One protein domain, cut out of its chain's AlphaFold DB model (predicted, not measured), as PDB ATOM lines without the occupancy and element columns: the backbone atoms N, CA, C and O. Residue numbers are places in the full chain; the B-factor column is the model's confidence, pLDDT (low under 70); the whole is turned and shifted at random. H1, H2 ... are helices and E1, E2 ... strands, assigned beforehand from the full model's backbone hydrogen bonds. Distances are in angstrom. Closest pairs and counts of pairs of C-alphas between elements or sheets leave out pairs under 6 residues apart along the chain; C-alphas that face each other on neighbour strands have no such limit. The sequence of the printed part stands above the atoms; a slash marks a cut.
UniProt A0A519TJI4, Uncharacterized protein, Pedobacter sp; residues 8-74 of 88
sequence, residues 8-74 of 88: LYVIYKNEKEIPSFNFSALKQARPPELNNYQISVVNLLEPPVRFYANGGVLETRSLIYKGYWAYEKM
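Overview. This is residues 8 to 74 of the 88 residues of an uncharacterized protein of Pedobacter sp (UniProt A0A519TJI4). A small, strongly twisted sheet of three antiparallel strands has a long stretch with no named element at each of its two ends, residues 17 to 36 at one and residues 45 to 62 at the other, while the short helix H1 runs off the end of E3, beside the strands. The printed part has 67 residues, with E1, E2, E3 and H1 in that order along it, and the sheet's order is E1, E2, E3. The class is mixed, helices and strands, though under half of the residues are in named elements. The whole is only just compact, close to loose, with a radius of gyration of the C-alphas of 13.0 A and spans of 33 by 22 by 22 A.

Arrangement. E1, residues 8 to 16, is an edge strand and bends by 79 degrees at residue 13. It forms a hairpin with the inner strand E2, residues 37 to 44; they are antiparallel at 155 degrees, with N 10 and O 40 within hydrogen-bond range at 2.8 A, and the C-alphas of Ile 11 and Ile 39 face each other at 4.7 A. E2 forms a second hairpin with the other edge strand, E3, residues 63 to 67; they are antiparallel at 152 degrees, with N 41 and O 66 within range at 2.9 A and N 64 and O 43 at 3.0 A. The three strands make a meander, each the antiparallel neighbour of the one before. E1 and E3 are apart. H1, residues 68 to 74, is on the sheet but over none of its strands; its height over the sheet is 4.4 A, only just above the sheet's level. The closest C-alphas of E2 and H1 are those of Ser 40 and Tyr 68, 5.3 A apart. In H1 every O i to N i+4 pair is within hydrogen-bond range.

Along the chain. E1 begins with C-alpha 8 at (44.824, 37.605, -6.685) and measures 19.5 A from first to last C-alpha. E2 begins with C-alpha 37 at (31.019, 45.119, -4.495) and measures 22.9 A. E3 measures 13.4 A. H1 measures 9.8 A and ends with C-alpha 74 at (45.323, 57.266, -3.660).

Size, cuts and confidence. The two C-alphas farthest apart are those of Phe 23 and Ala 53, at 35.9 A. The links from E1 to E2, 20 residues, and from E2 to E3, 18 residues, are long, and the link from E3 to H1 is tight. The printed part has no cut. The mean pLDDT of the printed part is 91.6, and no printed residue is under 70.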
ATOM      1  N   LEU A   8      45.833  37.939  -7.680       94.81
ATOM      2  CA  LEU A   8      44.824  37.605  -6.685       94.81
ATOM      3  C   LEU A   8      43.628  38.547  -6.849       94.81
ATOM      4  O   LEU A   8      43.753  39.758  -6.655       94.81
ATOM      5  N   TYR A   9      42.477  37.983  -7.205       95.69
ATOM      6  CA  TYR A   9      41.218  38.711  -7.337       95.69
ATOM      7  C   TYR A   9      40.510  38.779  -5.980       95.69
ATOM      8  O   TYR A   9      40.052  37.763  -5.454       95.69
ATOM      9  N   VAL A  10      40.448  39.973  -5.394       95.38
ATOM     10  CA  VAL A  10      39.932  40.220  -4.045       95.38
ATOM     11  C   VAL A  10      38.565  40.885  -4.139       95.38
ATOM     12  O   VAL A  10      38.421  41.925  -4.778       95.38
ATOM     13  N   ILE A  11      37.569  40.295  -3.477       96.25
ATOM     14  CA  ILE A  11      36.196  40.808  -3.418       96.25
ATOM     15  C   ILE A  11      35.847  41.060  -1.957       96.25
ATOM     16  O   ILE A  11      35.809  40.120  -1.160       96.25
ATOM     17  N   TYR A  12      35.539  42.307  -1.617       95.19
ATOM     18  CA  TYR A  12      35.006  42.661  -0.309       95.19
ATOM     19  C   TYR A  12      33.494  42.877  -0.406       95.19
ATOM     20  O   TYR A  12      33.012  43.695  -1.186       95.19
ATOM     21  N   LYS A  13      32.738  42.080   0.359       94.00
ATOM     22  CA  LYS A  13      31.270  42.001   0.254       94.00
ATOM     23  C   LYS A  13      30.512  42.807   1.304       94.00
ATOM     24  O   LYS A  13      29.304  42.976   1.171       94.00
ATOM     25  N   ASN A  14      31.198  43.290   2.337       94.69
ATOM     26  CA  ASN A  14      30.548  44.009   3.435       94.69
ATOM     27  C   ASN A  14      30.342  45.498   3.120       94.69
ATOM     28  O   ASN A  14      29.683  46.191   3.888       94.69
ATOM     29  N   GLU A  15      30.877  45.985   1.999       92.50
ATOM     30  CA  GLU A  15      30.745  47.371   1.571       92.50
ATOM     31  C   GLU A  15      30.588  47.471   0.052       92.50
ATOM     32  O   GLU A  15      30.996  46.582  -0.704       92.50
ATOM     33  N   LYS A  16      29.950  48.560  -0.386       92.50
ATOM     34  CA  LYS A  16      29.716  48.864  -1.794       92.50
ATOM     35  C   LYS A  16      30.698  49.911  -2.302       92.50
ATOM     36  O   LYS A  16      31.117  50.793  -1.561       92.50
ATOM     37  N   GLU A  17      31.019  49.834  -3.586       92.69
ATOM     38  CA  GLU A  17      31.767  50.890  -4.269       92.69
ATOM     39  C   GLU A  17      30.926  52.170  -4.350       92.69
ATOM     40  O   GLU A  17      29.709  52.126  -4.567       92.69
ATOM     41  N   ILE A  18      31.579  53.327  -4.232       90.94
ATOM     42  CA  ILE A  18      30.920  54.608  -4.491       90.94
ATOM     43  C   ILE A  18      30.464  54.711  -5.963       90.94
ATOM     44  O   ILE A  18      31.159  54.230  -6.865       90.94
ATOM     45  N   PRO A  19      29.333  55.381  -6.263       89.94
ATOM     46  CA  PRO A  19      28.808  55.456  -7.629       89.94
ATOM     47  C   PRO A  19      29.777  56.060  -8.653       89.94
ATOM     48  O   PRO A  19      29.777  55.644  -9.807       89.94
ATOM     49  N   SER A  20      30.625  57.009  -8.254       88.44
ATOM     50  CA  SER A  20      31.628  57.620  -9.138       88.44
ATOM     51  C   SER A  20      32.718  56.632  -9.569       88.44
ATOM     52  O   SER A  20      33.193  56.701 -10.702       88.44
ATOM     53  N   PHE A  21      33.072  55.666  -8.715       90.06
ATOM     54  CA  PHE A  21      34.067  54.642  -9.035       90.06
ATOM     55  C   PHE A  21      33.604  53.743 -10.189       90.06
ATOM     56  O   PHE A  21      34.421  53.338 -11.021       90.06
ATOM     57  N   ASN A  22      32.293  53.501 -10.302       85.25
ATOM     58  CA  ASN A  22      31.707  52.675 -11.360       85.25
ATOM     59  C   ASN A  22      31.962  53.202 -12.782       85.25
ATOM     60  O   ASN A  22      31.915  52.413 -13.727       85.25
ATOM     61  N   PHE A  23      32.232  54.499 -12.929       86.12
ATOM     62  CA  PHE A  23      32.539  55.150 -14.206       86.12
ATOM     63  C   PHE A  23      34.042  55.398 -14.403       86.12
ATOM     64  O   PHE A  23      34.446  55.993 -15.399       86.12
ATOM     65  N   SER A  24      34.883  54.962 -13.462       87.38
ATOM     66  CA  SER A  24      36.329  55.157 -13.527       87.38
ATOM     67  C   SER A  24      37.028  54.070 -14.349       87.38
ATOM     68  O   SER A  24      36.605  52.913 -14.384       87.38
ATOM     69  N   ALA A  25      38.184  54.413 -14.924       88.69
ATOM     70  CA  ALA A  25      39.086  53.452 -15.566       88.69
ATOM     71  C   ALA A  25      39.698  52.428 -14.583       88.69
ATOM     72  O   ALA A  25      40.345  51.472 -15.003       88.69
ATOM     73  N   LEU A  26      39.499  52.616 -13.274       90.06
ATOM     74  CA  LEU A  26      39.977  51.706 -12.235       90.06
ATOM     75  C   LEU A  26      39.009  50.541 -11.996       90.06
ATOM     76  O   LEU A  26      39.364  49.594 -11.291       90.06
ATOM     77  N   LYS A  27      37.804  50.561 -12.579       91.50
ATOM     78  CA  LYS A  27      36.829  49.481 -12.420       91.50
ATOM     79  C   LYS A  27      37.368  48.168 -12.994       91.50
ATOM     80  O   LYS A  27      37.646  48.050 -14.182       91.50
ATOM     81  N   GLN A  28      37.474  47.152 -12.137       93.69
ATOM     82  CA  GLN A  28      37.898  45.813 -12.552       93.69
ATOM     83  C   GLN A  28      36.770  45.057 -13.266       93.69
ATOM     84  O   GLN A  28      35.599  45.165 -12.878       93.69
ATOM     85  N   ALA A  29      37.143  44.264 -14.276       91.69
ATOM     86  CA  ALA A  29      36.239  43.342 -14.953       91.69
ATOM     87  C   ALA A  29      35.627  42.368 -13.936       91.69
ATOM     88  O   ALA A  29      36.326  41.850 -13.059       91.69
ATOM     89  N   ARG A  30      34.313  42.162 -14.024       92.00
ATOM     90  CA  ARG A  30      33.556  41.385 -13.043       92.00
ATOM     91  C   ARG A  30      32.264  40.825 -13.643       92.00
ATOM     92  O   ARG A  30      31.705  41.458 -14.541       92.00
ATOM     93  N   PRO A  31      31.770  39.691 -13.131       93.12
ATOM     94  CA  PRO A  31      30.433  39.200 -13.429       93.12
ATOM     95  C   PRO A  31      29.317  40.161 -12.963       93.12
ATOM     96  O   PRO A  31      29.527  40.915 -12.003       93.12
ATOM     97  N   PRO A  32      28.120  40.123 -13.581       89.88
ATOM     98  CA  PRO A  32      26.987  40.972 -13.200       89.88
ATOM     99  C   PRO A  32      26.530  40.804 -11.744       89.88
ATOM    100  O   PRO A  32      26.116  41.777 -11.115       89.88
ATOM    101  N   GLU A  33      26.632  39.604 -11.174       90.62
ATOM    102  CA  GLU A  33      26.257  39.318  -9.783       90.62
ATOM    103  C   GLU A  33      27.189  39.972  -8.755       90.62
ATOM    104  O   GLU A  33      26.813  40.143  -7.593       90.62
ATOM    105  N   LEU A  34      28.395  40.366  -9.178       90.56
ATOM    106  CA  LEU A  34      29.361  41.078  -8.344       90.56
ATOM    107  C   LEU A  34      29.336  42.597  -8.565       90.56
ATOM    108  O   LEU A  34      30.248  43.314  -8.138       90.56
ATOM    109  N   ASN A  35      28.311  43.103  -9.248       82.75
ATOM    110  CA  ASN A  35      28.175  44.529  -9.488       82.75
ATOM    111  C   ASN A  35      27.986  45.275  -8.153       82.75
ATOM    112  O   ASN A  35      27.227  44.843  -7.288       82.75
ATOM    113  N   ASN A  36      28.684  46.401  -7.999       87.31
ATOM    114  CA  ASN A  36      28.750  47.244  -6.796       87.31
ATOM    115  C   ASN A  36      29.531  46.716  -5.581       87.31
ATOM    116  O   ASN A  36      29.659  47.481  -4.631       87.31
ATOM    117  N   TYR A  37      30.067  45.492  -5.559       94.75
ATOM    118  CA  TYR A  37      31.019  45.119  -4.495       94.75
ATOM    119  C   TYR A  37      32.383  45.747  -4.737       94.75
ATOM    120  O   TYR A  37      32.760  45.945  -5.890       94.75
ATOM    121  N   GLN A  38      33.133  46.007  -3.670       95.31
ATOM    122  CA  GLN A  38      34.506  46.485  -3.790       95.31
ATOM    123  C   GLN A  38      35.403  45.370  -4.323       95.31
ATOM    124  O   GLN A  38      35.534  44.304  -3.710       95.31
ATOM    125  N   ILE A  39      36.016  45.616  -5.479       96.50
ATOM    126  CA  ILE A  39      36.883  44.640  -6.137       96.50
ATOM    127  C   ILE A  39      38.265  45.227  -6.382       96.50
ATOM    128  O   ILE A  39      38.418  46.311  -6.955       96.50
ATOM    129  N   SER A  40      39.274  44.445  -6.013       96.00
ATOM    130  CA  SER A  40      40.680  44.764  -6.230       96.00
ATOM    131  C   SER A  40      41.425  43.580  -6.829       96.00
ATOM    132  O   SER A  40      41.073  42.423  -6.605       96.00
ATOM    133  N   VAL A  41      42.489  43.865  -7.573       96.31
ATOM    134  CA  VAL A  41      43.440  42.850  -8.036       96.31
ATOM    135  C   VAL A  41      44.795  43.154  -7.424       96.31
ATOM    136  O   VAL A  41      45.279  44.284  -7.503       96.31
ATOM    137  N   VAL A  42      45.397  42.140  -6.813       95.06
ATOM    138  CA  VAL A  42      46.723  42.226  -6.202       95.06
ATOM    139  C   VAL A  42      47.695  41.408  -7.038       95.06
ATOM    140  O   VAL A  42      47.468  40.222  -7.270       95.06
ATOM    141  N   ASN A  43      48.787  42.025  -7.480       95.00
ATOM    142  CA  ASN A  43      49.883  41.324  -8.146       95.00
ATOM    143  C   ASN A  43      51.149  41.387  -7.281       95.00
ATOM    144  O   ASN A  43      51.404  42.394  -6.613       95.00
ATOM    145  N   LEU A  44      51.938  40.309  -7.305       94.44
ATOM    146  CA  LEU A  44      53.246  40.264  -6.655       94.44
ATOM    147  C   LEU A  44      54.303  40.824  -7.608       94.44
ATOM    148  O   LEU A  44      54.359  40.420  -8.767       94.44
ATOM    149  N   LEU A  45      55.139  41.731  -7.110       92.94
ATOM    150  CA  LEU A  45      56.340  42.190  -7.814       92.94
ATOM    151  C   LEU A  45      57.579  41.436  -7.320       92.94
ATOM    152  O   LEU A  45      58.408  41.016  -8.118       92.94
ATOM    153  N   GLU A  46      57.655  41.201  -6.008       91.31
ATOM    154  CA  GLU A  46      58.771  40.514  -5.351       91.31
ATOM    155  C   GLU A  46      58.233  39.426  -4.407       91.31
ATOM    156  O   GLU A  46      57.972  39.681  -3.227       91.31
ATOM    157  N   PRO A  47      57.984  38.205  -4.910       87.06
ATOM    158  CA  PRO A  47      57.538  37.105  -4.071       87.06
ATOM    159  C   PRO A  47      58.698  36.526  -3.234       87.06
ATOM    160  O   PRO A  47      59.828  36.445  -3.714       87.06
ATOM    161  N   PRO A  48      58.435  36.027  -2.012       90.56
ATOM    162  CA  PRO A  48      57.141  35.995  -1.341       90.56
ATOM    163  C   PRO A  48      56.903  37.218  -0.441       90.56
ATOM    164  O   PRO A  48      57.815  37.727   0.214       90.56
ATOM    165  N   VAL A  49      55.638  37.613  -0.296       91.62
ATOM    166  CA  VAL A  49      55.268  38.771   0.528       91.62
ATOM    167  C   VAL A  49      55.109  38.379   1.993       91.62
ATOM    168  O   VAL A  49      54.488  37.361   2.342       91.62
ATOM    169  N   ARG A  50      55.691  39.204   2.865       92.81
ATOM    170  CA  ARG A  50      55.632  39.077   4.323       92.81
ATOM    171  C   ARG A  50      54.801  40.212   4.909       92.81
ATOM    172  O   ARG A  50      54.768  41.310   4.363       92.81
ATOM    173  N   PHE A  51      54.151  39.920   6.027       92.31
ATOM    174  CA  PHE A  51      53.286  40.853   6.732       92.31
ATOM    175  C   PHE A  51      53.715  40.939   8.191       92.31
ATOM    176  O   PHE A  51      54.161  39.943   8.769       92.31
ATOM    177  N   TYR A  52      53.561  42.118   8.774       94.06
ATOM    178  CA  TYR A  52      53.618  42.328  10.211       94.06
ATOM    179  C   TYR A  52      52.367  41.754  10.887       94.06
ATOM    180  O   TYR A  52      51.341  41.522  10.246       94.06
ATOM    181  N   ALA A  53      52.427  41.571  12.208       91.31
ATOM    182  CA  ALA A  53      51.299  41.061  12.989       91.31
ATOM    183  C   ALA A  53      50.040  41.949  12.901       91.31
ATOM    184  O   ALA A  53      48.929  41.454  13.049       91.31
ATOM    185  N   ASN A  54      50.203  43.245  12.613       91.56
ATOM    186  CA  ASN A  54      49.105  44.196  12.410       91.56
ATOM    187  C   ASN A  54      48.520  44.175  10.981       91.56
ATOM    188  O   ASN A  54      47.689  45.018  10.656       91.56
ATOM    189  N   GLY A  55      48.974  43.265  10.111       85.81
ATOM    190  CA  GLY A  55      48.523  43.166   8.720       85.81
ATOM    191  C   GLY A  55      49.232  44.106   7.742       85.81
ATOM    192  O   GLY A  55      48.972  44.039   6.542       85.81
ATOM    193  N   GLY A  56      50.158  44.949   8.211       88.00
ATOM    194  CA  GLY A  56      50.988  45.780   7.341       88.00
ATOM    195  C   GLY A  56      51.930  44.937   6.479       88.00
ATOM    196  O   GLY A  56      52.459  43.923   6.931       88.00
ATOM    197  N   VAL A  57      52.162  45.359   5.237       90.06
ATOM    198  CA  VAL A  57      53.115  44.701   4.330       90.06
ATOM    199  C   VAL A  57      54.534  45.077   4.748       90.06
ATOM    200  O   VAL A  57      54.818  46.258   4.932       90.06
ATOM    201  N   LEU A  58      55.416  44.085   4.896       91.31
ATOM    202  CA  LEU A  58      56.809  44.312   5.295       91.31
ATOM    203  C   LEU A  58      57.572  45.113   4.233       91.31
ATOM    204  O   LEU A  58      58.196  46.115   4.555       91.31
ATOM    205  N   GLU A  59      57.494  44.667   2.979       91.75
ATOM    206  CA  GLU A  59      58.133  45.319   1.837       91.75
ATOM    207  C   GLU A  59      57.071  45.972   0.959       91.75
ATOM    208  O   GLU A  59      56.423  45.316   0.147       91.75
ATOM    209  N   THR A  60      56.856  47.278   1.094       84.50
ATOM    210  CA  THR A  60      55.738  47.967   0.423       84.50
ATOM    211  C   THR A  60      55.803  47.888  -1.107       84.50
ATOM    212  O   THR A  60      54.773  47.978  -1.769       84.50
ATOM    213  N   ARG A  61      57.001  47.685  -1.671       89.00
ATOM    214  CA  ARG A  61      57.237  47.520  -3.115       89.00
ATOM    215  C   ARG A  61      56.936  46.114  -3.633       89.00
ATOM    216  O   ARG A  61      56.869  45.925  -4.841       89.00
ATOM    217  N   SER A  62      56.715  45.133  -2.757       92.12
ATOM    218  CA  SER A  62      56.485  43.751  -3.180       92.12
ATOM    219  C   SER A  62      55.079  43.517  -3.747       92.12
ATOM    220  O   SER A  62      54.825  42.455  -4.317       92.12
ATOM    221  N   LEU A  63      54.159  44.476  -3.574       92.75
ATOM    222  CA  LEU A  63      52.765  44.404  -4.006       92.75
ATOM    223  C   LEU A  63      52.377  45.605  -4.857       92.75
ATOM    224  O   LEU A  63      52.667  46.747  -4.510       92.75
ATOM    225  N   ILE A  64      51.616  45.341  -5.916       92.69
ATOM    226  CA  ILE A  64      50.887  46.372  -6.648       92.69
ATOM    227  C   ILE A  64      49.388  46.086  -6.582       92.69
ATOM    228  O   ILE A  64      48.942  44.947  -6.750       92.69
ATOM    229  N   TYR A  65      48.621  47.141  -6.323       93.69
ATOM    230  CA  TYR A  65      47.170  47.098  -6.193       93.69
ATOM    231  C   TYR A  65      46.522  47.722  -7.426       93.69
ATOM    232  O   TYR A  65      46.981  48.745  -7.932       93.69
ATOM    233  N   LYS A  66      45.425  47.124  -7.885       94.94
ATOM    234  CA  LYS A  66      44.523  47.667  -8.908       94.94
ATOM    235  C   LYS A  66      43.093  47.594  -8.389       94.94
ATOM    236  O   LYS A  66      42.792  46.745  -7.553       94.94
ATOM    237  N   GLY A  67      42.204  48.426  -8.914       95.00
ATOM    238  CA  GLY A  67      40.814  48.457  -8.469       95.00
ATOM    239  C   GLY A  67      40.607  49.330  -7.241       95.00
ATOM    240  O   GLY A  67      41.254  50.369  -7.099       95.00
ATOM    241  N   TYR A  68      39.687  48.915  -6.377       95.06
ATOM    242  CA  TYR A  68      39.164  49.769  -5.316       95.06
ATOM    243  C   TYR A  68      40.213  50.132  -4.256       95.06
ATOM    244  O   TYR A  68      40.372  51.300  -3.929       95.06
ATOM    245  N   TRP A  69      41.039  49.178  -3.815       93.44
ATOM    246  CA  TRP A  69      42.112  49.453  -2.849       93.44
ATOM    247  C   TRP A  69      43.172  50.411  -3.391       93.44
ATOM    248  O   TRP A  69      43.785  51.141  -2.621       93.44
ATOM    249  N   ALA A  70      43.423  50.408  -4.704       92.12
ATOM    250  CA  ALA A  70      44.322  51.388  -5.309       92.12
ATOM    251  C   ALA A  70      43.689  52.784  -5.297       92.12
ATOM    252  O   ALA A  70      44.367  53.758  -4.993       92.12
ATOM    253  N   TYR A  71      42.390  52.865  -5.593       91.62
ATOM    254  CA  TYR A  71      41.630  54.108  -5.541       91.62
ATOM    255  C   TYR A  71      41.600  54.713  -4.134       91.62
ATOM    256  O   TYR A  71      41.960  55.874  -3.986       91.62
ATOM    257  N   GLU A  72      41.259  53.930  -3.109       89.12
ATOM    258  CA  GLU A  72      41.243  54.403  -1.718       89.12
ATOM    259  C   GLU A  72      42.628  54.834  -1.255       89.12
ATOM    260  O   GLU A  72      42.793  55.948  -0.776       89.12
ATOM    261  N   LYS A  73      43.657  54.011  -1.503       86.12
ATOM    262  CA  LYS A  73      45.032  54.374  -1.147       86.12
ATOM    263  C   LYS A  73      45.462  55.695  -1.767       86.12
ATOM    264  O   LYS A  73      46.191  56.420  -1.115       86.12
ATOM    265  N   MET A  74      45.044  55.988  -3.002       83.44
ATOM    266  CA  MET A  74      45.323  57.266  -3.660       83.44
ATOM    267  C   MET A  74      44.464  58.409  -3.111       83.44
ATOM    268  O   MET A  74      44.956  59.528  -3.027       83.44
TER     269      MET A  74